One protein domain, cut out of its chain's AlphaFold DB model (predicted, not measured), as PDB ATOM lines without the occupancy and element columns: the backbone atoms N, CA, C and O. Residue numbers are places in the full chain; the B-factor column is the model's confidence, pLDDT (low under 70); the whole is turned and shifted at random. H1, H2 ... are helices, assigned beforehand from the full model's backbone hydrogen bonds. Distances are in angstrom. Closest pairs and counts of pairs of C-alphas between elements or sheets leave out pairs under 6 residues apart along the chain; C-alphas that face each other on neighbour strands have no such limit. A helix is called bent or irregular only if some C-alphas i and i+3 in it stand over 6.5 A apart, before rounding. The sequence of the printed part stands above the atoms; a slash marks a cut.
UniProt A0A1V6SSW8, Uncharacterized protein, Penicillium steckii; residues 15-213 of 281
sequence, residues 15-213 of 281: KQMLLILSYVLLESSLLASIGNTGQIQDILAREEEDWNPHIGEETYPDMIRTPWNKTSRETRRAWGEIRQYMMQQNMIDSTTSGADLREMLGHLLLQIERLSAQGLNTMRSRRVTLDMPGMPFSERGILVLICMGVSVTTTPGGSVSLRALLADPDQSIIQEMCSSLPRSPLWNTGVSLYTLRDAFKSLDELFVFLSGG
ATOM      1  N   LYS A  15     167.780 147.740 136.049       96.00
ATOM      2  CA  LYS A  15     168.800 148.524 136.762       96.00
ATOM      3  C   LYS A  15     170.133 147.783 136.896       96.00
ATOM      4  O   LYS A  15     171.186 148.384 136.713       96.00
ATOM      5  N   GLN A  16     170.103 146.468 137.134       94.62
ATOM      6  CA  GLN A  16     171.320 145.646 137.165       94.62
ATOM      7  C   GLN A  16     172.036 145.642 135.805       94.62
ATOM      8  O   GLN A  16     173.262 145.714 135.759       94.62
ATOM      9  N   MET A  17     171.284 145.613 134.698       92.94
ATOM     10  CA  MET A  17     171.850 145.732 133.349       92.94
ATOM     11  C   MET A  17     172.479 147.113 133.116       92.94
ATOM     12  O   MET A  17     173.567 147.193 132.548       92.94
ATOM     13  N   LEU A  18     171.839 148.190 133.588       95.44
ATOM     14  CA  LEU A  18     172.389 149.548 133.505       95.44
ATOM     15  C   LEU A  18     173.691 149.694 134.300       95.44
ATOM     16  O   LEU A  18     174.642 150.281 133.787       95.44
ATOM     17  N   LEU A  19     173.786 149.116 135.503       95.00
ATOM     18  CA  LEU A  19     175.051 149.120 136.243       95.00
ATOM     19  C   LEU A  19     176.126 148.288 135.541       95.00
ATOM     20  O   LEU A  19     177.254 148.753 135.434       95.00
ATOM     21  N   ILE A  20     175.811 147.117 134.987       91.88
ATOM     22  CA  ILE A  20     176.799 146.358 134.203       91.88
ATOM     23  C   ILE A  20     177.354 147.206 133.053       91.88
ATOM     24  O   ILE A  20     178.570 147.272 132.883       91.88
ATOM     25  N   LEU A  21     176.489 147.896 132.305       91.25
ATOM     26  CA  LEU A  21     176.908 148.783 131.216       91.25
ATOM     27  C   LEU A  21     177.786 149.936 131.715       91.25
ATOM     28  O   LEU A  21     178.840 150.192 131.135       91.25
ATOM     29  N   SER A  22     177.397 150.587 132.812       91.81
ATOM     30  CA  SER A  22     178.183 151.656 133.435       91.81
ATOM     31  C   SER A  22     179.538 151.173 133.945       91.81
ATOM     32  O   SER A  22     180.543 151.839 133.711       91.81
ATOM     33  N   TYR A  23     179.592 150.002 134.578       89.50
ATOM     34  CA  TYR A  23     180.833 149.386 135.043       89.50
ATOM     35  C   TYR A  23     181.783 149.154 133.867       89.50
ATOM     36  O   TYR A  23     182.931 149.585 133.892       89.50
ATOM     37  N   VAL A  24     181.281 148.535 132.796       85.25
ATOM     38  CA  VAL A  24     182.077 148.235 131.599       85.25
ATOM     39  C   VAL A  24     182.558 149.511 130.924       85.25
ATOM     40  O   VAL A  24     183.706 149.577 130.492       85.25
ATOM     41  N   LEU A  25     181.711 150.541 130.847       85.81
ATOM     42  CA  LEU A  25     182.112 151.831 130.299       85.81
ATOM     43  C   LEU A  25     183.289 152.421 131.090       85.81
ATOM     44  O   LEU A  25     184.263 152.858 130.474       85.81
ATOM     45  N   LEU A  26     183.217 152.411 132.424       84.75
ATOM     46  CA  LEU A  26     184.281 152.937 133.278       84.75
ATOM     47  C   LEU A  26     185.577 152.132 133.134       84.75
ATOM     48  O   LEU A  26     186.613 152.738 132.868       84.75
ATOM     49  N   GLU A  27     185.516 150.800 133.198       80.06
ATOM     50  CA  GLU A  27     186.675 149.914 132.987       80.06
ATOM     51  C   GLU A  27     187.317 150.103 131.607       80.06
ATOM     52  O   GLU A  27     188.536 150.117 131.459       80.06
ATOM     53  N   SER A  28     186.494 150.306 130.572       75.25
ATOM     54  CA  SER A  28     186.971 150.534 129.201       75.25
ATOM     55  C   SER A  28     187.643 151.894 128.995       75.25
ATOM     56  O   SER A  28     188.244 152.143 127.942       75.25
ATOM     57  N   SER A  29     187.500 152.803 129.960       70.88
ATOM     58  CA  SER A  29     188.071 154.139 129.901       70.88
ATOM     59  C   SER A  29     189.495 154.134 130.468       70.88
ATOM     60  O   SER A  29     189.754 153.628 131.555       70.88
ATOM     61  N   LEU A  30     190.441 154.733 129.733       54.84
ATOM     62  CA  LEU A  30     191.876 154.766 130.073       54.84
ATOM     63  C   LEU A  30     192.181 155.255 131.507       54.84
ATOM     64  O   LEU A  30     193.218 154.889 132.059       54.84
ATOM     65  N   LEU A  31     191.289 156.032 132.134       51.09
ATOM     66  CA  LEU A  31     191.460 156.504 133.514       51.09
ATOM     67  C   LEU A  31     191.179 155.450 134.594       51.09
ATOM     68  O   LEU A  31     191.689 155.607 135.703       51.09
ATOM     69  N   ALA A  32     190.442 154.371 134.312       48.91
ATOM     70  CA  ALA A  32     190.285 153.283 135.284       48.91
ATOM     71  C   ALA A  32     191.624 152.567 135.536       48.91
ATOM     72  O   ALA A  32     191.957 152.256 136.677       48.91
ATOM     73  N   SER A  33     192.460 152.435 134.497       48.62
ATOM     74  CA  SER A  33     193.805 151.851 134.620       48.62
ATOM     75  C   SER A  33     194.799 152.730 135.400       48.62
ATOM     76  O   SER A  33     195.805 152.229 135.902       48.62
ATOM     77  N   ILE A  34     194.512 154.031 135.546       49.09
ATOM     78  CA  ILE A  34     195.325 155.003 136.292       49.09
ATOM     79  C   ILE A  34     194.468 155.607 137.417       49.09
ATOM     80  O   ILE A  34     194.131 156.787 137.417       49.09
ATOM     81  N   GLY A  35     194.100 154.780 138.396       41.81
ATOM     82  CA  GLY A  35     193.718 155.255 139.730       41.81
ATOM     83  C   GLY A  35     192.328 155.878 139.897       41.81
ATOM     84  O   GLY A  35     192.046 156.356 140.993       41.81
ATOM     85  N   ASN A  36     191.436 155.846 138.900       55.62
ATOM     86  CA  ASN A  36     190.053 156.312 139.079       55.62
ATOM     87  C   ASN A  36     189.073 155.188 139.472       55.62
ATOM     88  O   ASN A  36     187.943 155.128 138.992       55.62
ATOM     89  N   THR A  37     189.492 154.296 140.376       68.75
ATOM     90  CA  THR A  37     188.607 153.288 140.993       68.75
ATOM     91  C   THR A  37     187.483 153.925 141.818       68.75
ATOM     92  O   THR A  37     186.477 153.268 142.082       68.75
ATOM     93  N   GLY A  38     187.625 155.210 142.179       79.38
ATOM     94  CA  GLY A  38     186.607 156.007 142.861       79.38
ATOM     95  C   GLY A  38     185.270 155.991 142.128       79.38
ATOM     96  O   GLY A  38     184.274 155.623 142.731       79.38
ATOM     97  N   GLN A  39     185.253 156.226 140.811       84.50
ATOM     98  CA  GLN A  39     183.998 156.221 140.046       84.50
ATOM     99  C   GLN A  39     183.292 154.858 140.047       84.50
ATOM    100  O   GLN A  39     182.064 154.804 140.059       84.50
ATOM    101  N   ILE A  40     184.048 153.755 140.051       87.50
ATOM    102  CA  ILE A  40     183.466 152.412 140.156       87.50
ATOM    103  C   ILE A  40     182.859 152.212 141.548       87.50
ATOM    104  O   ILE A  40     181.742 151.715 141.658       87.50
ATOM    105  N   GLN A  41     183.552 152.625 142.613       89.94
ATOM    106  CA  GLN A  41     182.974 152.568 143.960       89.94
ATOM    107  C   GLN A  41     181.743 153.475 144.085       89.94
ATOM    108  O   GLN A  41     180.756 153.057 144.684       89.94
ATOM    109  N   ASP A  42     181.763 154.654 143.460       90.88
ATOM    110  CA  ASP A  42     180.648 155.597 143.469       90.88
ATOM    111  C   ASP A  42     179.405 154.983 142.824       90.88
ATOM    112  O   ASP A  42     178.331 155.032 143.414       90.88
ATOM    113  N   ILE A  43     179.527 154.359 141.643       93.38
ATOM    114  CA  ILE A  43     178.369 153.703 141.020       93.38
ATOM    115  C   ILE A  43     177.915 152.478 141.816       93.38
ATOM    116  O   ILE A  43     176.720 152.224 141.893       93.38
ATOM    117  N   LEU A  44     178.828 151.734 142.447       93.88
ATOM    118  CA  LEU A  44     178.439 150.604 143.291       93.88
ATOM    119  C   LEU A  44     177.670 151.073 144.533       93.88
ATOM    120  O   LEU A  44     176.743 150.390 144.941       93.88
ATOM    121  N   ALA A  45     177.995 152.234 145.101       95.06
ATOM    122  CA  ALA A  45     177.347 152.755 146.304       95.06
ATOM    123  C   ALA A  45     175.968 153.405 146.070       95.06
ATOM    124  O   ALA A  45     175.285 153.712 147.044       95.06
ATOM    125  N   ARG A  46     175.561 153.625 144.812       95.56
ATOM    126  CA  ARG A  46     174.297 154.295 144.461       95.56
ATOM    127  C   ARG A  46     173.066 153.546 144.948       95.56
ATOM    128  O   ARG A  46     173.003 152.317 144.857       95.56
ATOM    129  N   GLU A  47     172.071 154.313 145.378       95.88
ATOM    130  CA  GLU A  47     170.769 153.779 145.759       95.88
ATOM    131  C   GLU A  47     170.005 153.304 144.519       95.88
ATOM    132  O   GLU A  47     170.338 153.627 143.376       95.88
ATOM    133  N   GLU A  48     168.981 152.481 144.725       94.69
ATOM    134  CA  GLU A  48     168.234 151.876 143.627       94.69
ATOM    135  C   GLU A  48     167.516 152.939 142.752       94.69
ATOM    136  O   GLU A  48     167.271 152.728 141.557       94.69
ATOM    137  N   GLU A  49     167.171 154.083 143.327       94.81
ATOM    138  CA  GLU A  49     166.493 155.209 142.694       94.81
ATOM    139  C   GLU A  49     167.402 155.975 141.727       94.81
ATOM    140  O   GLU A  49     166.925 156.431 140.685       94.81
ATOM    141  N   ASP A  50     168.704 156.042 142.015       94.81
ATOM    142  CA  ASP A  50     169.713 156.718 141.184       94.81
ATOM    143  C   ASP A  50     169.926 156.021 139.830       94.81
ATOM    144  O   ASP A  50     170.523 156.570 138.902       94.81
ATOM    145  N   TRP A  51     169.440 154.783 139.707       96.19
ATOM    146  CA  TRP A  51     169.480 153.994 138.478       96.19
ATOM    147  C   TRP A  51     168.287 154.236 137.555       96.19
ATOM    148  O   TRP A  51     168.213 153.629 136.485       96.19
ATOM    149  N   ASN A  52     167.343 155.096 137.943       96.31
ATOM    150  CA  ASN A  52     166.251 155.503 137.068       96.31
ATOM    151  C   ASN A  52     166.783 156.475 136.004       96.31
ATOM    152  O   ASN A  52     167.260 157.550 136.366       96.31
ATOM    153  N   PRO A  53     166.699 156.152 134.700       96.75
ATOM    154  CA  PRO A  53     167.323 157.000 133.700       96.75
ATOM    155  C   PRO A  53     166.638 158.364 133.583       96.75
ATOM    156  O   PRO A  53     165.407 158.447 133.510       96.75
ATOM    157  N   HIS A  54     167.439 159.422 133.514       95.81
ATOM    158  CA  HIS A  54     166.990 160.791 133.328       95.81
ATOM    159  C   HIS A  54     168.058 161.650 132.634       95.81
ATOM    160  O   HIS A  54     169.249 161.386 132.748       95.81
ATOM    161  N   ILE A  55     167.635 162.698 131.924       93.75
ATOM    162  CA  ILE A  55     168.510 163.741 131.369       93.75
ATOM    163  C   ILE A  55     167.952 165.106 131.769       93.75
ATOM    164  O   ILE A  55     166.858 165.501 131.356       93.75
ATOM    165  N   GLY A  56     168.712 165.844 132.583       88.81
ATOM    166  CA  GLY A  56     168.174 167.012 133.275       88.81
ATOM    167  C   GLY A  56     166.981 166.592 134.136       88.81
ATOM    168  O   GLY A  56     167.102 165.680 134.952       88.81
ATOM    169  N   GLU A  57     165.831 167.221 133.905       91.06
ATOM    170  CA  GLU A  57     164.559 166.912 134.579       91.06
ATOM    171  C   GLU A  57     163.728 165.837 133.856       91.06
ATOM    172  O   GLU A  57     162.691 165.416 134.361       91.06
ATOM    173  N   GLU A  58     164.136 165.404 132.658       95.06
ATOM    174  CA  GLU A  58     163.358 164.463 131.851       95.06
ATOM    175  C   GLU A  58     163.643 163.016 132.248       95.06
ATOM    176  O   GLU A  58     164.779 162.562 132.127       95.06
ATOM    177  N   THR A  59     162.612 162.273 132.656       96.44
ATOM    178  CA  THR A  59     162.730 160.863 133.059       96.44
ATOM    179  C   THR A  59     162.564 159.899 131.879       96.44
ATOM    180  O   THR A  59     162.033 160.260 130.828       96.44
ATOM    181  N   TYR A  60     162.958 158.632 132.044       95.81
ATOM    182  CA  TYR A  60     162.736 157.591 131.031       95.81
ATOM    183  C   TYR A  60     161.269 157.495 130.543       95.81
ATOM    184  O   TYR A  60     161.053 157.524 129.328       95.81
ATOM    185  N   PRO A  61     160.236 157.467 131.414       94.38
ATOM    186  CA  PRO A  61     158.844 157.538 130.965       94.38
ATOM    187  C   PRO A  61     158.524 158.760 130.093       94.38
ATOM    188  O   PRO A  61     157.757 158.636 129.132       94.38
ATOM    189  N   ASP A  62     159.116 159.918 130.390       94.81
ATOM    190  CA  ASP A  62     158.916 161.142 129.611       94.81
ATOM    191  C   ASP A  62     159.554 161.029 128.226       94.81
ATOM    192  O   ASP A  62     158.916 161.401 127.239       94.81
ATOM    193  N   MET A  63     160.756 160.446 128.130       94.38
ATOM    194  CA  MET A  63     161.448 160.208 126.853       94.38
ATOM    195  C   MET A  63     160.569 159.422 125.871       94.38
ATOM    196  O   MET A  63     160.534 159.737 124.680       94.38
ATOM    197  N   ILE A  64     159.811 158.447 126.382       90.19
ATOM    198  CA  ILE A  64     158.922 157.588 125.590       90.19
ATOM    199  C   ILE A  64     157.582 158.261 125.268       90.19
ATOM    200  O   ILE A  64     157.055 158.100 124.167       90.19
ATOM    201  N   ARG A  65     156.984 158.977 126.227       91.88
ATOM    202  CA  ARG A  65     155.582 159.427 126.131       91.88
ATOM    203  C   ARG A  65     155.426 160.866 125.663       91.88
ATOM    204  O   ARG A  65     154.403 161.209 125.069       91.88
ATOM    205  N   THR A  66     156.410 161.712 125.937       92.94
ATOM    206  CA  THR A  66     156.334 163.145 125.658       92.94
ATOM    207  C   THR A  66     156.912 163.431 124.272       92.94
ATOM    208  O   THR A  66     158.057 163.083 123.997       92.94
ATOM    209  N   PRO A  67     156.164 164.075 123.362       92.88
ATOM    210  CA  PRO A  67     156.716 164.540 122.094       92.88
ATOM    211  C   PRO A  67     157.792 165.614 122.303       92.88
ATOM    212  O   PRO A  67     157.626 166.503 123.138       92.88
ATOM    213  N   TRP A  68     158.852 165.607 121.486       92.19
ATOM    214  CA  TRP A  68     159.972 166.556 121.607       92.19
ATOM    215  C   TRP A  68     159.534 168.027 121.648       92.19
ATOM    216  O   TRP A  68     160.052 168.811 122.437       92.19
ATOM    217  N   ASN A  69     158.541 168.420 120.847       92.88
ATOM    218  CA  ASN A  69     158.046 169.802 120.813       92.88
ATOM    219  C   ASN A  69     157.342 170.255 122.108       92.88
ATOM    220  O   ASN A  69     157.132 171.455 122.278       92.88
ATOM    221  N   LYS A  70     156.997 169.323 123.004       94.12
ATOM    222  CA  LYS A  70     156.395 169.585 124.318       94.12
ATOM    223  C   LYS A  70     157.402 169.544 125.472       94.12
ATOM    224  O   LYS A  70     157.018 169.825 126.600       94.12
ATOM    225  N   THR A  71     158.667 169.216 125.209       93.56
ATOM    226  CA  THR A  71     159.718 169.207 126.241       93.56
ATOM    227  C   THR A  71     160.061 170.626 126.708       93.56
ATOM    228  O   THR A  71     159.987 171.591 125.929       93.56
ATOM    229  N   SER A  72     160.449 170.767 127.980       93.50
ATOM    230  CA  SER A  72     160.862 172.053 128.559       93.50
ATOM    231  C   SER A  72     162.093 172.619 127.842       93.50
ATOM    232  O   SER A  72     162.776 171.940 127.062       93.50
ATOM    233  N   ARG A  73     162.372 173.909 128.047       94.19
ATOM    234  CA  ARG A  73     163.551 174.546 127.445       94.19
ATOM    235  C   ARG A  73     164.833 174.008 128.080       94.19
ATOM    236  O   ARG A  73     165.837 173.852 127.389       94.19
ATOM    237  N   GLU A  74     164.773 173.719 129.369       93.81
ATOM    238  CA  GLU A  74     165.836 173.210 130.221       93.81
ATOM    239  C   GLU A  74     166.246 171.802 129.771       93.81
ATOM    240  O   GLU A  74     167.416 171.580 129.463       93.81
ATOM    241  N   THR A  75     165.282 170.896 129.574       93.38
ATOM    242  CA  THR A  75     165.517 169.567 128.987       93.38
ATOM    243  C   THR A  75     166.164 169.675 127.607       93.38
ATOM    244  O   THR A  75     167.170 169.021 127.327       93.38
ATOM    245  N   ARG A  76     165.651 170.553 126.734       95.38
ATOM    246  CA  ARG A  76     166.238 170.762 125.399       95.38
ATOM    247  C   ARG A  76     167.667 171.302 125.456       95.38
ATOM    248  O   ARG A  76     168.467 170.964 124.583       95.38
ATOM    249  N   ARG A  77     167.999 172.121 126.460       96.00
ATOM    250  CA  ARG A  77     169.371 172.584 126.707       96.00
ATOM    251  C   ARG A  77     170.271 171.419 127.124       96.00
ATOM    252  O   ARG A  77     171.314 171.263 126.499       96.00
ATOM    253  N   ALA A  78     169.851 170.584 128.076       95.25
ATOM    254  CA  ALA A  78     170.624 169.420 128.526       95.25
ATOM    255  C   ALA A  78     170.952 168.461 127.364       95.25
ATOM    256  O   ALA A  78     172.103 168.082 127.154       95.25
ATOM    257  N   TRP A  79     169.969 168.162 126.510       96.25
ATOM    258  CA  TRP A  79     170.191 167.391 125.281       96.25
ATOM    259  C   TRP A  79     171.148 168.074 124.294       96.25
ATOM    260  O   TRP A  79     171.910 167.406 123.593       96.25
ATOM    261  N   GLY A  80     171.131 169.407 124.234       95.94
ATOM    262  CA  GLY A  80     172.088 170.192 123.457       95.94
ATOM    263  C   GLY A  80     173.525 170.060 123.970       95.94
ATOM    264  O   GLY A  80     174.444 169.948 123.161       95.94
ATOM    265  N   GLU A  81     173.718 170.029 125.288       95.00
ATOM    266  CA  GLU A  81     175.024 169.839 125.933       95.00
ATOM    267  C   GLU A  81     175.569 168.427 125.690       95.00
ATOM    268  O   GLU A  81     176.715 168.275 125.267       95.00
ATOM    269  N   ILE A  82     174.724 167.399 125.829       94.00
ATOM    270  CA  ILE A  82     175.077 166.008 125.496       94.00
ATOM    271  C   ILE A  82     175.492 165.896 124.033       94.00
ATOM    272  O   ILE A  82     176.544 165.337 123.724       94.00
ATOM    273  N   ARG A  83     174.711 166.489 123.122       94.44
ATOM    274  CA  ARG A  83     175.052 166.531 121.698       94.44
ATOM    275  C   ARG A  83     176.421 167.163 121.468       94.44
ATOM    276  O   ARG A  83     177.225 166.611 120.724       94.44
ATOM    277  N   GLN A  84     176.689 168.315 122.082       93.50
ATOM    278  CA  GLN A  84     177.979 168.993 121.941       93.50
ATOM    279  C   GLN A  84     179.131 168.127 122.448       93.50
ATOM    280  O   GLN A  84     180.131 167.996 121.743       93.50
ATOM    281  N   TYR A  85     178.976 167.494 123.611       91.19
ATOM    282  CA  TYR A  85     179.969 166.567 124.143       91.19
ATOM    283  C   TYR A  85     180.218 165.400 123.179       91.19
ATOM    284  O   TYR A  85     181.357 165.156 122.783       91.19
ATOM    285  N   MET A  86     179.167 164.705 122.738       90.75
ATOM    286  CA  MET A  86     179.303 163.539 121.859       90.75
ATOM    287  C   MET A  86     179.924 163.908 120.505       90.75
ATOM    288  O   MET A  86     180.733 163.144 119.975       90.75
ATOM    289  N   MET A  87     179.609 165.093 119.968       90.81
ATOM    290  CA  MET A  87     180.262 165.628 118.768       90.81
ATOM    291  C   MET A  87     181.753 165.898 118.998       90.81
ATOM    292  O   MET A  87     182.574 165.497 118.179       90.81
ATOM    293  N   GLN A  88     182.124 166.547 120.109       89.88
ATOM    294  CA  GLN A  88     183.530 166.825 120.446       89.88
ATOM    295  C   GLN A  88     184.353 165.543 120.604       89.88
ATOM    296  O   GLN A  88     185.548 165.534 120.319       89.88
ATOM    297  N   GLN A  89     183.712 164.457 121.035       86.00
ATOM    298  CA  GLN A  89     184.332 163.141 121.163       86.00
ATOM    299  C   GLN A  89     184.277 162.300 119.874       86.00
ATOM    300  O   GLN A  89     184.645 161.126 119.909       86.00
ATOM    301  N   ASN A  90     183.825 162.863 118.745       86.38
ATOM    302  CA  ASN A  90     183.645 162.165 117.464       86.38
ATOM    303  C   ASN A  90     182.772 160.897 117.569       86.38
ATOM    304  O   ASN A  90     182.974 159.929 116.837       86.38
ATOM    305  N   MET A  91     181.816 160.874 118.502       86.50
ATOM    306  CA  MET A  91     180.908 159.735 118.701       86.50
ATOM    307  C   MET A  91     179.691 159.789 117.774       86.50
ATOM    308  O   MET A  91     179.085 158.747 117.515       86.50
ATOM    309  N   ILE A  92     179.348 160.998 117.318       87.94
ATOM    310  CA  ILE A  92     178.234 161.322 116.424       87.94
ATOM    311  C   ILE A  92     178.681 162.363 115.398       87.94
ATOM    312  O   ILE A  92     179.639 163.104 115.635       87.94
ATOM    313  N   ASP A  93     177.960 162.450 114.283       87.25
ATOM    314  CA  ASP A  93     178.173 163.502 113.296       87.25
ATOM    315  C   ASP A  93     177.491 164.831 113.682       87.25
ATOM    316  O   ASP A  93     176.781 164.953 114.684       87.25
ATOM    317  N   SER A  94     177.731 165.868 112.877       88.00
ATOM    318  CA  SER A  94     177.155 167.198 113.091       88.00
ATOM    319  C   SER A  94     175.674 167.307 112.721       88.00
ATOM    320  O   SER A  94     175.038 168.302 113.085       88.00
ATOM    321  N   THR A  95     175.119 166.318 112.022       89.69
ATOM    322  CA  THR A  95     173.726 166.292 111.567       89.69
ATOM    323  C   THR A  95     172.779 165.745 112.632       89.69
ATOM    324  O   THR A  95     171.646 166.218 112.711       89.69
ATOM    325  N   THR A  96     173.261 164.858 113.510       90.69
ATOM    326  CA  THR A  96     172.511 164.331 114.657       90.69
ATOM    327  C   THR A  96     172.017 165.464 115.548       90.69
ATOM    328  O   THR A  96     172.810 166.256 116.059       90.69
ATOM    329  N   SER A  97     170.710 165.561 115.764       92.75
ATOM    330  CA  SER A  97     170.083 166.554 116.636       92.75
ATOM    331  C   SER A  97     169.900 166.035 118.069       92.75
ATOM    332  O   SER A  97     170.007 164.843 118.344       92.75
ATOM    333  N   GLY A  98     169.593 166.934 119.013       93.88
ATOM    334  CA  GLY A  98     169.259 166.526 120.386       93.88
ATOM    335  C   GLY A  98     167.979 165.680 120.467       93.88
ATOM    336  O   GLY A  98     167.876 164.818 121.330       93.88
ATOM    337  N   ALA A  99     167.036 165.884 119.538       93.94
ATOM    338  CA  ALA A  99     165.834 165.060 119.441       93.94
ATOM    339  C   ALA A  99     166.176 163.621 119.031       93.94
ATOM    340  O   ALA A  99     165.641 162.686 119.619       93.94
ATOM    341  N   ASP A 100     167.114 163.459 118.093       92.12
ATOM    342  CA  ASP A 100     167.565 162.141 117.631       92.12
ATOM    343  C   ASP A 100     168.277 161.385 118.761       92.12
ATOM    344  O   ASP A 100     168.032 160.200 118.964       92.12
ATOM    345  N   LEU A 101     169.106 162.077 119.557       93.56
ATOM    346  CA  LEU A 101     169.747 161.488 120.743       93.56
ATOM    347  C   LEU A 101     168.734 161.042 121.794       93.56
ATOM    348  O   LEU A 101     168.886 159.972 122.380       93.56
ATOM    349  N   ARG A 102     167.696 161.846 122.021       95.00
ATOM    350  CA  ARG A 102     166.620 161.514 122.953       95.00
ATOM    351  C   ARG A 102     165.837 160.290 122.513       95.00
ATOM    352  O   ARG A 102     165.598 159.395 123.320       95.00
ATOM    353  N   GLU A 103     165.430 160.260 121.250       91.31
ATOM    354  CA  GLU A 103     164.714 159.122 120.678       91.31
ATOM    355  C   GLU A 103     165.575 157.856 120.732       91.31
ATOM    356  O   GLU A 103     165.096 156.802 121.153       91.31
ATOM    357  N   MET A 104     166.866 157.987 120.417       89.88
ATOM    358  CA  MET A 104     167.838 156.904 120.518       89.88
ATOM    359  C   MET A 104     167.957 156.386 121.953       89.88
ATOM    360  O   MET A 104     167.794 155.190 122.175       89.88
ATOM    361  N   LEU A 105     168.183 157.254 122.947       93.81
ATOM    362  CA  LEU A 105     168.276 156.825 124.345       93.81
ATOM    363  C   LEU A 105     166.987 156.127 124.797       93.81
ATOM    364  O   LEU A 105     167.055 155.040 125.365       93.81
ATOM    365  N   GLY A 106     165.820 156.705 124.498       93.50
ATOM    366  CA  GLY A 106     164.532 156.091 124.817       93.50
ATOM    367  C   GLY A 106     164.392 154.693 124.208       93.50
ATOM    368  O   GLY A 106     164.005 153.749 124.898       93.50
ATOM    369  N   HIS A 107     164.776 154.530 122.939       89.12
ATOM    370  CA  HIS A 107     164.766 153.230 122.277       89.12
ATOM    371  C   HIS A 107     165.726 152.232 122.939       89.12
ATOM    372  O   HIS A 107     165.335 151.099 123.212       89.12
ATOM    373  N   LEU A 108     166.963 152.641 123.226       90.81
ATOM    374  CA  LEU A 108     167.980 151.792 123.851       90.81
ATOM    375  C   LEU A 108     167.529 151.289 125.222       90.81
ATOM    376  O   LEU A 108     167.584 150.088 125.487       90.81
ATOM    377  N   LEU A 109     167.028 152.192 126.065       93.75
ATOM    378  CA  LEU A 109     166.516 151.855 127.391       93.75
ATOM    379  C   LEU A 109     165.339 150.880 127.300       93.75
ATOM    380  O   LEU A 109     165.318 149.888 128.027       93.75
ATOM    381  N   LEU A 110     164.430 151.081 126.343       91.06
ATOM    382  CA  LEU A 110     163.319 150.162 126.094       91.06
ATOM    383  C   LEU A 110     163.790 148.767 125.669       91.06
ATOM    384  O   LEU A 110     163.208 147.766 126.094       91.06
ATOM    385  N   GLN A 111     164.832 148.664 124.843       88.12
ATOM    386  CA  GLN A 111     165.380 147.360 124.460       88.12
ATOM    387  C   GLN A 111     166.082 146.667 125.630       88.12
ATOM    388  O   GLN A 111     165.900 145.465 125.811       88.12
ATOM    389  N   ILE A 112     166.826 147.403 126.460       91.00
ATOM    390  CA  ILE A 112     167.468 146.850 127.664       91.00
ATOM    391  C   ILE A 112     166.404 146.379 128.666       91.00
ATOM    392  O   ILE A 112     166.518 145.283 129.216       91.00
ATOM    393  N   GLU A 113     165.337 147.153 128.866       91.12
ATOM    394  CA  GLU A 113     164.204 146.774 129.714       91.12
ATOM    395  C   GLU A 113     163.533 145.492 129.200       91.12
ATOM    396  O   GLU A 113     163.355 144.531 129.954       91.12
ATOM    397  N   ARG A 114     163.246 145.408 127.895       86.81
ATOM    398  CA  ARG A 114     162.704 144.189 127.268       86.81
ATOM    399  C   ARG A 114     163.629 142.995 127.428       86.81
ATOM    400  O   ARG A 114     163.158 141.902 127.746       86.81
ATOM    401  N   LEU A 115     164.929 143.200 127.235       85.06
ATOM    402  CA  LEU A 115     165.931 142.159 127.393       85.06
ATOM    403  C   LEU A 115     165.959 141.636 128.833       85.06
ATOM    404  O   LEU A 115     165.968 140.422 129.038       85.06
ATOM    405  N   SER A 116     165.883 142.537 129.815       86.62
ATOM    406  CA  SER A 116     165.817 142.190 131.238       86.62
ATOM    407  C   SER A 116     164.550 141.390 131.585       86.62
ATOM    408  O   SER A 116     164.609 140.392 132.304       86.62
ATOM    409  N   ALA A 117     163.403 141.754 131.002       83.56
ATOM    410  CA  ALA A 117     162.122 141.115 131.285       83.56
ATOM    411  C   ALA A 117     161.945 139.762 130.575       83.56
ATOM    412  O   ALA A 117     161.382 138.832 131.153       83.56
ATOM    413  N   GLN A 118     162.400 139.630 129.324       74.38
ATOM    414  CA  GLN A 118     162.021 138.528 128.426       74.38
ATOM    415  C   GLN A 118     163.198 137.632 127.993       74.38
ATOM    416  O   GLN A 118     162.970 136.490 127.582       74.38
ATOM    417  N   GLY A 119     164.443 138.099 128.135       68.12
ATOM    418  CA  GLY A 119     165.644 137.432 127.626       68.12
ATOM    419  C   GLY A 119     165.773 137.479 126.095       68.12
ATOM    420  O   GLY A 119     164.926 138.024 125.390       68.12
ATOM    421  N   LEU A 120     166.834 136.868 125.553       62.81
ATOM    422  CA  LEU A 120     167.179 136.912 124.117       62.81
ATOM    423  C   LEU A 120     166.114 136.330 123.168       62.81
ATOM    424  O   LEU A 120     166.073 136.669 121.983       62.81
ATOM    425  N   ASN A 121     165.233 135.461 123.672       58.03
ATOM    426  CA  ASN A 121     164.248 134.751 122.852       58.03
ATOM    427  C   ASN A 121     163.256 135.696 122.152       58.03
ATOM    428  O   ASN A 121     162.743 135.355 121.083       58.03
ATOM    429  N   THR A 122     162.998 136.887 122.699       55.00
ATOM    430  CA  THR A 122     162.060 137.842 122.090       55.00
ATOM    431  C   THR A 122     162.709 138.758 121.061       55.00
ATOM    432  O   THR A 122     162.045 139.077 120.074       55.00
ATOM    433  N   MET A 123     164.003 139.082 121.193       52.97
ATOM    434  CA  MET A 123     164.732 139.841 120.162       52.97
ATOM    435  C   MET A 123     164.843 139.052 118.851       52.97
ATOM    436  O   MET A 123     164.727 139.618 117.769       52.97
ATOM    437  N   ARG A 124     164.991 137.721 118.931       53.31
ATOM    438  CA  ARG A 124     165.064 136.851 117.742       53.31
ATOM    439  C   ARG A 124     163.698 136.553 117.111       53.31
ATOM    440  O   ARG A 124     163.622 136.367 115.899       53.31
ATOM    441  N   SER A 125     162.634 136.499 117.919       47.25
ATOM    442  CA  SER A 125     161.267 136.169 117.475       47.25
ATOM    443  C   SER A 125     160.543 137.371 116.861       47.25
ATOM    444  O   SER A 125     159.888 137.255 115.825       47.25
ATOM    445  N   ARG A 126     160.730 138.568 117.429       46.44
ATOM    446  CA  ARG A 126     160.295 139.817 116.806       46.44
ATOM    447  C   ARG A 126     161.448 140.391 115.990       46.44
ATOM    448  O   ARG A 126     162.073 141.365 116.395       46.44
ATOM    449  N   ARG A 127     161.592 139.924 114.745       42.59
ATOM    450  CA  ARG A 127     161.977 140.829 113.645       42.59
ATOM    451  C   ARG A 127     160.847 141.837 113.414       42.59
ATOM    452  O   ARG A 127     160.292 141.934 112.327       42.59
ATOM    453  N   VAL A 128     160.443 142.554 114.459       42.84
ATOM    454  CA  VAL A 128     159.780 143.828 114.263       42.84
ATOM    455  C   VAL A 128     160.918 144.694 113.777       42.84
ATOM    456  O   VAL A 128     161.754 145.130 114.563       42.84
ATOM    457  N   THR A 129     160.984 144.835 112.458       41.53
ATOM    458  CA  THR A 129     161.521 145.998 111.761       41.53
ATOM    459  C   THR A 129     160.856 147.237 112.359       41.53
ATOM    460  O   THR A 129     159.952 147.837 111.794       41.53
ATOM    461  N   LEU A 130     161.234 147.575 113.589       46.25
ATOM    462  CA  LEU A 130     161.353 148.959 113.972       46.25
ATOM    463  C   LEU A 130     162.510 149.405 113.104       46.25
ATOM    464  O   LEU A 130     163.649 149.026 113.374       46.25
ATOM    465  N   ASP A 131     162.165 150.056 111.996       45.03
ATOM    466  CA  ASP A 131     163.097 150.754 111.129       45.03
ATOM    467  C   ASP A 131     163.843 151.753 112.011       45.03
ATOM    468  O   ASP A 131     163.448 152.907 112.165       45.03
ATOM    469  N   MET A 132     164.893 151.271 112.675       49.47
ATOM    470  CA  MET A 132     165.919 152.111 113.248       49.47
ATOM    471  C   MET A 132     166.436 152.898 112.053       49.47
ATOM    472  O   MET A 132     166.915 152.279 111.094       49.47
ATOM    473  N   PRO A 133     166.308 154.234 112.054       53.22
ATOM    474  CA  PRO A 133     166.932 155.042 111.024       53.22
ATOM    475  C   PRO A 133     168.392 154.590 110.952       53.22
ATOM    476  O   PRO A 133     168.988 154.331 111.996       53.22
ATOM    477  N   GLY A 134     168.945 154.387 109.754       55.69
ATOM    478  CA  GLY A 134     170.344 153.988 109.602       55.69
ATOM    479  C   GLY A 134     171.227 155.063 110.227       55.69
ATOM    480  O   GLY A 134     171.536 156.056 109.574       55.69
ATOM    481  N   MET A 135     171.529 154.927 111.518       60.47
ATOM    482  CA  MET A 135     172.080 156.017 112.305       60.47
ATOM    483  C   MET A 135     173.584 155.803 112.492       60.47
ATOM    484  O   MET A 135     174.008 154.709 112.864       60.47
ATOM    485  N   PRO A 136     174.405 156.841 112.280       66.81
ATOM    486  CA  PRO A 136     175.862 156.747 112.274       66.81
ATOM    487  C   PRO A 136     176.451 156.789 113.695       66.81
ATOM    488  O   PRO A 136     177.389 157.537 113.965       66.81
ATOM    489  N   PHE A 137     175.897 156.021 114.634       73.38
ATOM    490  CA  PHE A 137     176.458 155.934 115.983       73.38
ATOM    491  C   PHE A 137     177.530 154.857 116.045       73.38
ATOM    492  O   PHE A 137     177.311 153.702 115.684       73.38
ATOM    493  N   SER A 138     178.688 155.228 116.582       78.88
ATOM    494  CA  SER A 138     179.650 154.233 117.048       78.88
ATOM    495  C   SER A 138     179.083 153.473 118.256       78.88
ATOM    496  O   SER A 138     178.341 154.040 119.059       78.88
ATOM    497  N   GLU A 139     179.481 152.212 118.445       79.31
ATOM    498  CA  GLU A 139     179.110 151.416 119.632       79.31
ATOM    499  C   GLU A 139     179.438 152.144 120.940       79.31
ATOM    500  O   GLU A 139     178.655 152.147 121.888       79.31
ATOM    501  N   ARG A 140     180.583 152.837 120.959       81.31
ATOM    502  CA  ARG A 140     180.997 153.690 122.073       81.31
ATOM    503  C   ARG A 140     180.004 154.824 122.317       81.31
ATOM    504  O   ARG A 140     179.681 155.090 123.467       81.31
ATOM    505  N   GLY A 141     179.526 155.483 121.263       86.81
ATOM    506  CA  GLY A 141     178.515 156.534 121.373       86.81
ATOM    507  C   GLY A 141     177.216 156.021 121.991       86.81
ATOM    508  O   GLY A 141     176.663 156.683 122.862       86.81
ATOM    509  N   ILE A 142     176.778 154.820 121.607       88.25
ATOM    510  CA  ILE A 142     175.592 154.165 122.182       88.25
ATOM    511  C   ILE A 142     175.792 153.913 123.681       88.25
ATOM    512  O   ILE A 142     174.944 154.292 124.487       88.25
ATOM    513  N   LEU A 143     176.923 153.313 124.066       88.19
ATOM    514  CA  LEU A 143     177.218 153.018 125.469       88.19
ATOM    515  C   LEU A 143     177.295 154.293 126.317       88.19
ATOM    516  O   LEU A 143     176.672 154.372 127.373       88.19
ATOM    517  N   VAL A 144     178.015 155.308 125.835       90.44
ATOM    518  CA  VAL A 144     178.132 156.603 126.519       90.44
ATOM    519  C   VAL A 144     176.767 157.258 126.682       90.44
ATOM    520  O   VAL A 144     176.473 157.763 127.759       90.44
ATOM    521  N   LEU A 145     175.916 157.212 125.655       92.88
ATOM    522  CA  LEU A 145     174.571 157.774 125.721       92.88
ATOM    523  C   LEU A 145     173.715 157.088 126.799       92.88
ATOM    524  O   LEU A 145     173.064 157.779 127.581       92.88
ATOM    525  N   ILE A 146     173.753 155.753 126.885       93.56
ATOM    526  CA  ILE A 146     173.043 154.994 127.931       93.56
ATOM    527  C   ILE A 146     173.545 155.394 129.321       93.56
ATOM    528  O   ILE A 146     172.746 155.704 130.203       93.56
ATOM    529  N   CYS A 147     174.863 155.419 129.509       93.25
ATOM    530  CA  CYS A 147     175.480 155.735 130.792       93.25
ATOM    531  C   CYS A 147     175.234 157.186 131.222       93.25
ATOM    532  O   CYS A 147     174.980 157.435 132.399       93.25
ATOM    533  N   MET A 148     175.200 158.137 130.283       93.19
ATOM    534  CA  MET A 148     174.780 159.511 130.568       93.19
ATOM    535  C   MET A 148     173.346 159.577 131.088       93.19
ATOM    536  O   MET A 148     173.072 160.372 131.982       93.19
ATOM    537  N   GLY A 149     172.461 158.709 130.586       93.81
ATOM    538  CA  GLY A 149     171.094 158.565 131.083       93.81
ATOM    539  C   GLY A 149     171.014 158.171 132.557       93.81
ATOM    540  O   GLY A 149     170.020 158.461 133.199       93.81
ATOM    541  N   VAL A 150     172.051 157.552 133.118       95.00
ATOM    542  CA  VAL A 150     172.153 157.249 134.553       95.00
ATOM    543  C   VAL A 150     173.252 158.074 135.214       95.00
ATOM    544  O   VAL A 150     173.892 157.620 136.154       95.00
ATOM    545  N   SER A 151     173.530 159.282 134.722       91.81
ATOM    546  CA  SER A 151     174.518 160.194 135.316       91.81
ATOM    547  C   SER A 151     175.920 159.575 135.481       91.81
ATOM    548  O   SER A 151     176.617 159.818 136.468       91.81
ATOM    549  N   VAL A 152     176.342 158.737 134.530       88.69
ATOM    550  CA  VAL A 152     177.705 158.197 134.430       88.69
ATOM    551  C   VAL A 152     178.374 158.807 133.207       88.69
ATOM    552  O   VAL A 152     177.937 158.624 132.072       88.69
ATOM    553  N   THR A 153     179.454 159.549 133.440       82.12
ATOM    554  CA  THR A 153     180.227 160.208 132.387       82.12
ATOM    555  C   THR A 153     181.656 159.689 132.388       82.12
ATOM    556  O   THR A 153     182.272 159.492 133.435       82.12
ATOM    557  N   THR A 154     182.202 159.471 131.195       75.88
ATOM    558  CA  THR A 154     183.626 159.178 131.036       75.88
ATOM    559  C   THR A 154     184.393 160.447 130.745       75.88
ATOM    560  O   THR A 154     183.943 161.319 129.996       75.88
ATOM    561  N   THR A 155     185.613 160.517 131.247       66.25
ATOM    562  CA  THR A 155     186.579 161.487 130.747       66.25
ATOM    563  C   THR A 155     186.968 161.172 129.299       66.25
ATOM    564  O   THR A 155     187.050 159.995 128.927       66.25
ATOM    565  N   PRO A 156     187.265 162.196 128.486       59.69
ATOM    566  CA  PRO A 156     187.869 162.015 127.169       59.69
ATOM    567  C   PRO A 156     189.139 161.159 127.272       59.69
ATOM    568  O   PRO A 156     190.040 161.467 128.048       59.69
ATOM    569  N   GLY A 157     189.213 160.071 126.511       55.81
ATOM    570  CA  GLY A 157     190.337 159.139 126.545       55.81
ATOM    571  C   GLY A 157     190.169 158.034 125.510       55.81
ATOM    572  O   GLY A 157     189.045 157.741 125.094       55.81
ATOM    573  N   GLY A 158     191.287 157.451 125.070       52.62
ATOM    574  CA  GLY A 158     191.297 156.345 124.108       52.62
ATOM    575  C   GLY A 158     190.373 155.203 124.542       52.62
ATOM    576  O   GLY A 158     190.218 154.922 125.731       52.62
ATOM    577  N   SER A 159     189.702 154.592 123.571       54.41
ATOM    578  CA  SER A 159     188.693 153.571 123.834       54.41
ATOM    579  C   SER A 159     189.258 152.176 123.631       54.41
ATOM    580  O   SER A 159     189.717 151.860 122.531       54.41
ATOM    581  N   VAL A 160     189.112 151.313 124.631       55.97
ATOM    582  CA  VAL A 160     189.043 149.876 124.363       55.97
ATOM    583  C   VAL A 160     187.689 149.606 123.701       55.97
ATOM    584  O   VAL A 160     186.671 150.175 124.101       55.97
ATOM    585  N   SER A 161     187.671 148.801 122.636       59.69
ATOM    586  CA  SER A 161     186.412 148.406 121.997       59.69
ATOM    587  C   SER A 161     185.552 147.657 123.013       59.69
ATOM    588  O   SER A 161     186.024 146.708 123.636       59.69
ATOM    589  N   LEU A 162     184.286 148.059 123.156       62.34
ATOM    590  CA  LEU A 162     183.320 147.346 123.989       62.34
ATOM    591  C   LEU A 162     183.253 145.872 123.572       62.34
ATOM    592  O   LEU A 162     183.350 144.996 124.421       62.34
ATOM    593  N   ARG A 163     183.221 145.594 122.263       60.25
ATOM    594  CA  ARG A 163     183.331 144.227 121.743       60.25
ATOM    595  C   ARG A 163     184.616 143.528 122.150       60.25
ATOM    596  O   ARG A 163     184.554 142.340 122.387       60.25
ATOM    597  N   ALA A 164     185.759 144.202 122.261       60.22
ATOM    598  CA  ALA A 164     186.978 143.548 122.745       60.22
ATOM    599  C   ALA A 164     186.849 143.112 124.217       60.22
ATOM    600  O   ALA A 164     187.303 142.029 124.562       60.22
ATOM    601  N   LEU A 165     186.158 143.898 125.051       58.97
ATOM    602  CA  LEU A 165     185.846 143.535 126.443       58.97
ATOM    603  C   LEU A 165     184.758 142.454 126.556       58.97
ATOM    604  O   LEU A 165     184.765 141.668 127.497       58.97
ATOM    605  N   LEU A 166     183.817 142.413 125.605       60.34
ATOM    606  CA  LEU A 166     182.740 141.417 125.552       60.34
ATOM    607  C   LEU A 166     183.172 140.093 124.893       60.34
ATOM    608  O   LEU A 166     182.657 139.034 125.253       60.34
ATOM    609  N   ALA A 167     184.086 140.150 123.921       56.75
ATOM    610  CA  ALA A 167     184.520 139.022 123.097       56.75
ATOM    611  C   ALA A 167     185.704 138.263 123.693       56.75
ATOM    612  O   ALA A 167     185.841 137.076 123.397       56.75
ATOM    613  N   ASP A 168     186.516 138.908 124.537       56.31
ATOM    614  CA  ASP A 168     187.585 138.248 125.281       56.31
ATOM    615  C   ASP A 168     187.268 138.236 126.788       56.31
ATOM    616  O   ASP A 168     187.691 139.117 127.538       56.31
ATOM    617  N   PRO A 169     186.470 137.259 127.264       51.22
ATOM    618  CA  PRO A 169     186.142 137.082 128.675       51.22
ATOM    619  C   PRO A 169     187.322 136.515 129.481       51.22
ATOM    620  O   PRO A 169     187.088 135.784 130.455       51.22
ATOM    621  N   ASP A 170     188.565 136.797 129.078       52.69
ATOM    622  CA  ASP A 170     189.743 136.549 129.893       52.69
ATOM    623  C   ASP A 170     189.511 137.191 131.263       52.69
ATOM    624  O   ASP A 170     189.183 138.364 131.432       52.69
ATOM    625  N   GLN A 171     189.493 136.312 132.254       56.66
ATOM    626  CA  GLN A 171     188.454 136.314 133.276       56.66
ATOM    627  C   GLN A 171     188.553 137.446 134.297       56.66
ATOM    628  O   GLN A 171     187.650 137.548 135.117       56.66
ATOM    629  N   SER A 172     189.595 138.279 134.279       66.25
ATOM    630  CA  SER A 172     189.875 139.233 135.357       66.25
ATOM    631  C   SER A 172     188.755 140.249 135.545       66.25
ATOM    632  O   SER A 172     188.256 140.359 136.657       66.25
ATOM    633  N   ILE A 173     188.279 140.908 134.483       73.38
ATOM    634  CA  ILE A 173     187.223 141.929 134.602       73.38
ATOM    635  C   ILE A 173     185.906 141.288 135.041       73.38
ATOM    636  O   ILE A 173     185.246 141.778 135.949       73.38
ATOM    637  N   ILE A 174     185.521 140.151 134.452       77.00
ATOM    638  CA  ILE A 174     184.265 139.486 134.830       77.00
ATOM    639  C   ILE A 174     184.357 138.904 136.252       77.00
ATOM    640  O   ILE A 174     183.377 138.948 136.997       77.00
ATOM    641  N   GLN A 175     185.514 138.376 136.657       79.88
ATOM    642  CA  GLN A 175     185.769 137.917 138.027       79.88
ATOM    643  C   GLN A 175     185.744 139.084 139.015       79.88
ATOM    644  O   GLN A 175     185.129 138.970 140.075       79.88
ATOM    645  N   GLU A 176     186.352 140.213 138.659       83.62
ATOM    646  CA  GLU A 176     186.342 141.428 139.461       83.62
ATOM    647  C   GLU A 176     184.915 141.951 139.609       83.62
ATOM    648  O   GLU A 176     184.459 142.148 140.733       83.62
ATOM    649  N   MET A 177     184.146 142.025 138.522       87.38
ATOM    650  CA  MET A 177     182.720 142.348 138.563       87.38
ATOM    651  C   MET A 177     181.936 141.378 139.453       87.38
ATOM    652  O   MET A 177     181.137 141.825 140.271       87.38
ATOM    653  N   CYS A 178     182.183 140.064 139.380       88.31
ATOM    654  CA  CYS A 178     181.543 139.098 140.286       88.31
ATOM    655  C   CYS A 178     181.842 139.397 141.763       88.31
ATOM    656  O   CYS A 178     180.994 139.146 142.617       88.31
ATOM    657  N   SER A 179     183.032 139.926 142.069       88.56
ATOM    658  CA  SER A 179     183.438 140.293 143.431       88.56
ATOM    659  C   SER A 179     182.949 141.680 143.873       88.56
ATOM    660  O   SER A 179     182.720 141.902 145.063       88.56
ATOM    661  N   SER A 180     182.761 142.600 142.925       90.44
ATOM    662  CA  SER A 180     182.453 144.011 143.174       90.44
ATOM    663  C   SER A 180     180.955 144.308 143.138       90.44
ATOM    664  O   SER A 180     180.466 145.025 144.007       90.44
ATOM    665  N   LEU A 181     180.204 143.730 142.194       92.44
ATOM    666  CA  LEU A 181     178.758 143.956 142.054       92.44
ATOM    667  C   LEU A 181     177.947 143.638 143.323       92.44
ATOM    668  O   LEU A 181     177.042 144.412 143.625       92.44
ATOM    669  N   PRO A 182     178.270 142.602 144.129       92.88
ATOM    670  CA  PRO A 182     177.572 142.353 145.393       92.88
ATOM    671  C   PRO A 182     177.678 143.482 146.430       92.88
ATOM    672  O   PRO A 182     176.979 143.436 147.435       92.88
ATOM    673  N   ARG A 183     178.557 144.474 146.228       92.56
ATOM    674  CA  ARG A 183     178.626 145.672 147.083       92.56
ATOM    675  C   ARG A 183     177.504 146.663 146.799       92.56
ATOM    676  O   ARG A 183     177.292 147.556 147.612       92.56
ATOM    677  N   SER A 184     176.834 146.540 145.655       95.00
ATOM    678  CA  SER A 184     175.786 147.469 145.269       95.00
ATOM    679  C   SER A 184     174.418 147.079 145.832       95.00
ATOM    680  O   SER A 184     174.080 145.892 145.817       95.00
ATOM    681  N   PRO A 185     173.593 148.059 146.259       94.38
ATOM    682  CA  PRO A 185     172.235 147.819 146.752       94.38
ATOM    683  C   PRO A 185     171.322 147.076 145.768       94.38
ATOM    684  O   PRO A 185     170.354 146.445 146.179       94.38
ATOM    685  N   LEU A 186     171.635 147.098 144.468       93.62
ATOM    686  CA  LEU A 186     170.873 146.366 143.454       93.62
ATOM    687  C   LEU A 186     171.074 144.836 143.519       93.62
ATOM    688  O   LEU A 186     170.364 144.103 142.823       93.62
ATOM    689  N   TRP A 187     172.029 144.326 144.309       91.31
ATOM    690  CA  TRP A 187     172.288 142.890 144.465       91.31
ATOM    691  C   TRP A 187     171.953 142.407 145.868       91.31
ATOM    692  O   TRP A 187     172.773 142.413 146.776       91.31
ATOM    693  N   ASN A 188     170.752 141.848 145.996       81.88
ATOM    694  CA  ASN A 188     170.341 141.119 147.198       81.88
ATOM    695  C   ASN A 188     170.956 139.711 147.276       81.88
ATOM    696  O   ASN A 188     170.941 139.065 148.322       81.88
ATOM    697  N   THR A 189     171.471 139.209 146.153       77.88
ATOM    698  CA  THR A 189     172.071 137.880 146.021       77.88
ATOM    699  C   THR A 189     173.382 137.979 145.257       77.88
ATOM    700  O   THR A 189     173.517 138.813 144.362       77.88
ATOM    701  N   GLY A 190     174.328 137.089 145.563       80.19
ATOM    702  CA  GLY A 190     175.592 137.011 144.834       80.19
ATOM    703  C   GLY A 190     175.393 136.824 143.326       80.19
ATOM    704  O   GLY A 190     174.425 136.207 142.877       80.19
ATOM    705  N   VAL A 191     176.330 137.354 142.541       86.19
ATOM    706  CA  VAL A 191     176.316 137.255 141.080       86.19
ATOM    707  C   VAL A 191     177.178 136.091 140.638       86.19
ATOM    708  O   VAL A 191     178.355 136.016 140.983       86.19
ATOM    709  N   SER A 192     176.608 135.186 139.846       86.50
ATOM    710  CA  SER A 192     177.389 134.102 139.258       86.50
ATOM    711  C   SER A 192     178.089 134.553 137.974       86.50
ATOM    712  O   SER A 192     177.541 135.321 137.180       86.50
ATOM    713  N   LEU A 193     179.269 133.983 137.722       84.69
ATOM    714  CA  LEU A 193     180.012 134.169 136.474       84.69
ATOM    715  C   LEU A 193     179.166 133.827 135.235       84.69
ATOM    716  O   LEU A 193     179.258 134.498 134.210       84.69
ATOM    717  N   TYR A 194     178.330 132.791 135.329       83.25
ATOM    718  CA  TYR A 194     177.432 132.384 134.247       83.25
ATOM    719  C   TYR A 194     176.380 133.456 133.957       83.25
ATOM    720  O   TYR A 194     176.183 133.813 132.801       83.25
ATOM    721  N   THR A 195     175.781 134.029 135.005       85.44
ATOM    722  CA  THR A 195     174.796 135.111 134.881       85.44
ATOM    723  C   THR A 195     175.387 136.327 134.168       85.44
ATOM    724  O   THR A 195     174.759 136.851 133.251       85.44
ATOM    725  N   LEU A 196     176.605 136.752 134.530       85.81
ATOM    726  CA  LEU A 196     177.262 137.871 133.844       85.81
ATOM    727  C   LEU A 196     177.594 137.548 132.391       85.81
ATOM    728  O   LEU A 196     177.357 138.374 131.519       85.81
ATOM    729  N   ARG A 197     178.103 136.346 132.104       83.00
ATOM    730  CA  ARG A 197     178.407 135.935 130.725       83.00
ATOM    731  C   ARG A 197     177.167 135.939 129.836       83.00
ATOM    732  O   ARG A 197     177.246 136.382 128.693       83.00
ATOM    733  N   ASP A 198     176.036 135.466 130.345       82.00
ATOM    734  CA  ASP A 198     174.784 135.467 129.589       82.00
ATOM    735  C   ASP A 198     174.246 136.889 129.385       82.00
ATOM    736  O   ASP A 198     173.768 137.215 128.296       82.00
ATOM    737  N   ALA A 199     174.397 137.766 130.381       84.06
ATOM    738  CA  ALA A 199     174.084 139.186 130.245       84.06
ATOM    739  C   ALA A 199     174.956 139.862 129.177       84.06
ATOM    740  O   ALA A 199     174.434 140.573 128.322       84.06
ATOM    741  N   PHE A 200     176.260 139.581 129.163       83.81
ATOM    742  CA  PHE A 200     177.183 140.132 128.174       83.81
ATOM    743  C   PHE A 200     176.886 139.676 126.753       83.81
ATOM    744  O   PHE A 200     176.836 140.514 125.862       83.81
ATOM    745  N   LYS A 201     176.597 138.390 126.542       80.62
ATOM    746  CA  LYS A 201     176.130 137.898 125.233       80.62
ATOM    747  C   LYS A 201     174.851 138.602 124.791       80.62
ATOM    748  O   LYS A 201     174.697 138.951 123.628       80.62
ATOM    749  N   SER A 202     173.938 138.818 125.734       82.12
ATOM    750  CA  SER A 202     172.665 139.476 125.460       82.12
ATOM    751  C   SER A 202     172.832 140.943 125.061       82.12
ATOM    752  O   SER A 202     172.160 141.422 124.149       82.12
ATOM    753  N   LEU A 203     173.746 141.645 125.731       82.50
ATOM    754  CA  LEU A 203     174.123 143.014 125.401       82.50
ATOM    755  C   LEU A 203     174.875 143.080 124.068       82.50
ATOM    756  O   LEU A 203     174.576 143.956 123.267       82.50
ATOM    757  N   ASP A 204     175.792 142.152 123.796       81.31
ATOM    758  CA  ASP A 204     176.511 142.088 122.520       81.31
ATOM    759  C   ASP A 204     175.544 141.912 121.341       81.31
ATOM    760  O   ASP A 204     175.601 142.677 120.383       81.31
ATOM    761  N   GLU A 205     174.566 141.003 121.446       78.88
ATOM    762  CA  GLU A 205     173.515 140.851 120.427       78.88
ATOM    763  C   GLU A 205     172.724 142.151 120.209       78.88
ATOM    764  O   GLU A 205     172.423 142.499 119.063       78.88
ATOM    765  N   LEU A 206     172.426 142.896 121.280       79.75
ATOM    766  CA  LEU A 206     171.780 144.206 121.189       79.75
ATOM    767  C   LEU A 206     172.674 145.212 120.444       79.75
ATOM    768  O   LEU A 206     172.219 145.840 119.491       79.75
ATOM    769  N   PHE A 207     173.951 145.348 120.813       77.06
ATOM    770  CA  PHE A 207     174.871 146.274 120.140       77.06
ATOM    771  C   PHE A 207     175.139 145.885 118.684       77.06
ATOM    772  O   PHE A 207     175.216 146.766 117.830       77.06
ATOM    773  N   VAL A 208     175.232 144.593 118.360       75.88
ATOM    774  CA  VAL A 208     175.352 144.101 116.980       75.88
ATOM    775  C   VAL A 208     174.104 144.452 116.175       75.88
ATOM    776  O   VAL A 208     174.230 144.947 115.058       75.88
ATOM    777  N   PHE A 209     172.910 144.258 116.740       73.75
ATOM    778  CA  PHE A 209     171.655 144.630 116.089       73.75
ATOM    779  C   PHE A 209     171.569 146.140 115.813       73.75
ATOM    780  O   PHE A 209     171.131 146.548 114.741       73.75
ATOM    781  N   LEU A 210     172.032 146.969 116.753       71.50
ATOM    782  CA  LEU A 210     171.976 148.431 116.649       71.50
ATOM    783  C   LEU A 210     173.068 149.022 115.740       71.50
ATOM    784  O   LEU A 210     172.816 149.993 115.032       71.50
ATOM    785  N   SER A 211     174.279 148.459 115.765       65.56
ATOM    786  CA  SER A 211     175.432 148.920 114.969       65.56
ATOM    787  C   SER A 211     175.451 148.341 113.558       65.56
ATOM    788  O   SER A 211     175.952 148.968 112.625       65.56
ATOM    789  N   GLY A 212     174.892 147.144 113.383       59.47
ATOM    790  CA  GLY A 212     174.769 146.436 112.118       59.47
ATOM    791  C   GLY A 212     173.633 146.963 111.258       59.47
ATOM    792  O   GLY A 212     172.970 146.147 110.614       59.47
ATOM    793  N   GLY A 213     173.416 148.290 111.265       49.50
ATOM    794  CA  GLY A 213     172.435 148.985 110.440       49.50
ATOM    795  C   GLY A 213     172.380 148.301 109.092       49.50
ATOM    796  O   GLY A 213     173.433 148.154 108.472       49.50
TER     797      GLY A 213
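What this domain is: This is residues 15 to 213 of the 281 residues of an uncharacterized protein of Penicillium steckii (UniProt A0A1V6SSW8). Helices of mixed length cross one another in a rounded globule, with H1 and H8 packed together in its middle. The long H6 crosses H8, with H4 across H6 and H5 across its first residues; H2 lies beside H1 as a helical hairpin, H11 begins against H10, and short H7 lies farthest from the middle. The printed part has 199 residues with eleven named helices, H1 to H11 in chain order, and no named strand: class all helix, the packing mostly crossed. It is compact, with a radius of gyration of the C-alphas of 16.4 A and spans of 45 by 41 by 30 A.

How they stand to each other: H1, residues 15 to 27, is the hub, touching four helices. It touches H2, residues 37 to 45, at a shallow tilt of 5 degrees, opposite ways, a hairpin; their closest C-alphas, Tyr 23 and Ile 40, are 6.5 A apart. H3, residues 48 to 51, touches H1 at Trp 51 and Lys 15, C-alphas 5.8 A apart. H8, residues 139 to 149, touches H1 at a steep tilt of 57 degrees, closest C-alphas Ser 22 and Cys 147, 5.6 A. H9, residues 162 to 167, only just touches H1, with 3 pairs of C-alphas within 8 A, the closest Val 24 and Leu 162, 7.8 A. H6, residues 98 to 118, touches H8, about perpendicular at 88 degrees, closest C-alphas Leu 105 and Ile 146, 6.2 A. H4, residues 60 to 65, touches H6, closest C-alphas Met 63 and Gly 106, 5.5 A. H5, residues 73 to 88, touches H6, closest C-alphas Trp 79 and Gly 98, 5.1 A. H7, residues 120 to 125, touches no helix. H10, residues 172 to 183, touches H2 only at their ends, closest C-alphas Leu 44 and Arg 183, 6.2 A. H11, residues 193 to 211, touches H10, closest C-alphas Cys 178 and Leu 193, 6.4 A, and H9, closest C-alphas Leu 166 and Phe 200, 6.3 A. Every O i to N i+4 pair is within hydrogen-bond range except in H10, 6 of 8, and H3, too short for one.

Where its parts are: H1 begins at C-alpha 15 (168.800, 148.524, 136.762). H5 is 22.5 A long, H6 30.0 A and H11 26.5 A, ending at C-alpha 211 (175.432, 148.920, 114.969). H10 is irregular, only just: C-alphas 179 and 182 are 6.52 A apart.

The domain as a whole: The farthest C-alphas, Lys 70 and Asp 170, are 47.3 A apart. The printed part has no cut. The links H7 to H8 and H8 to H9 are long. The pLDDT is under 70 in residues 30 to 37, 119 to 136, 155 to 172 and 211 to 213.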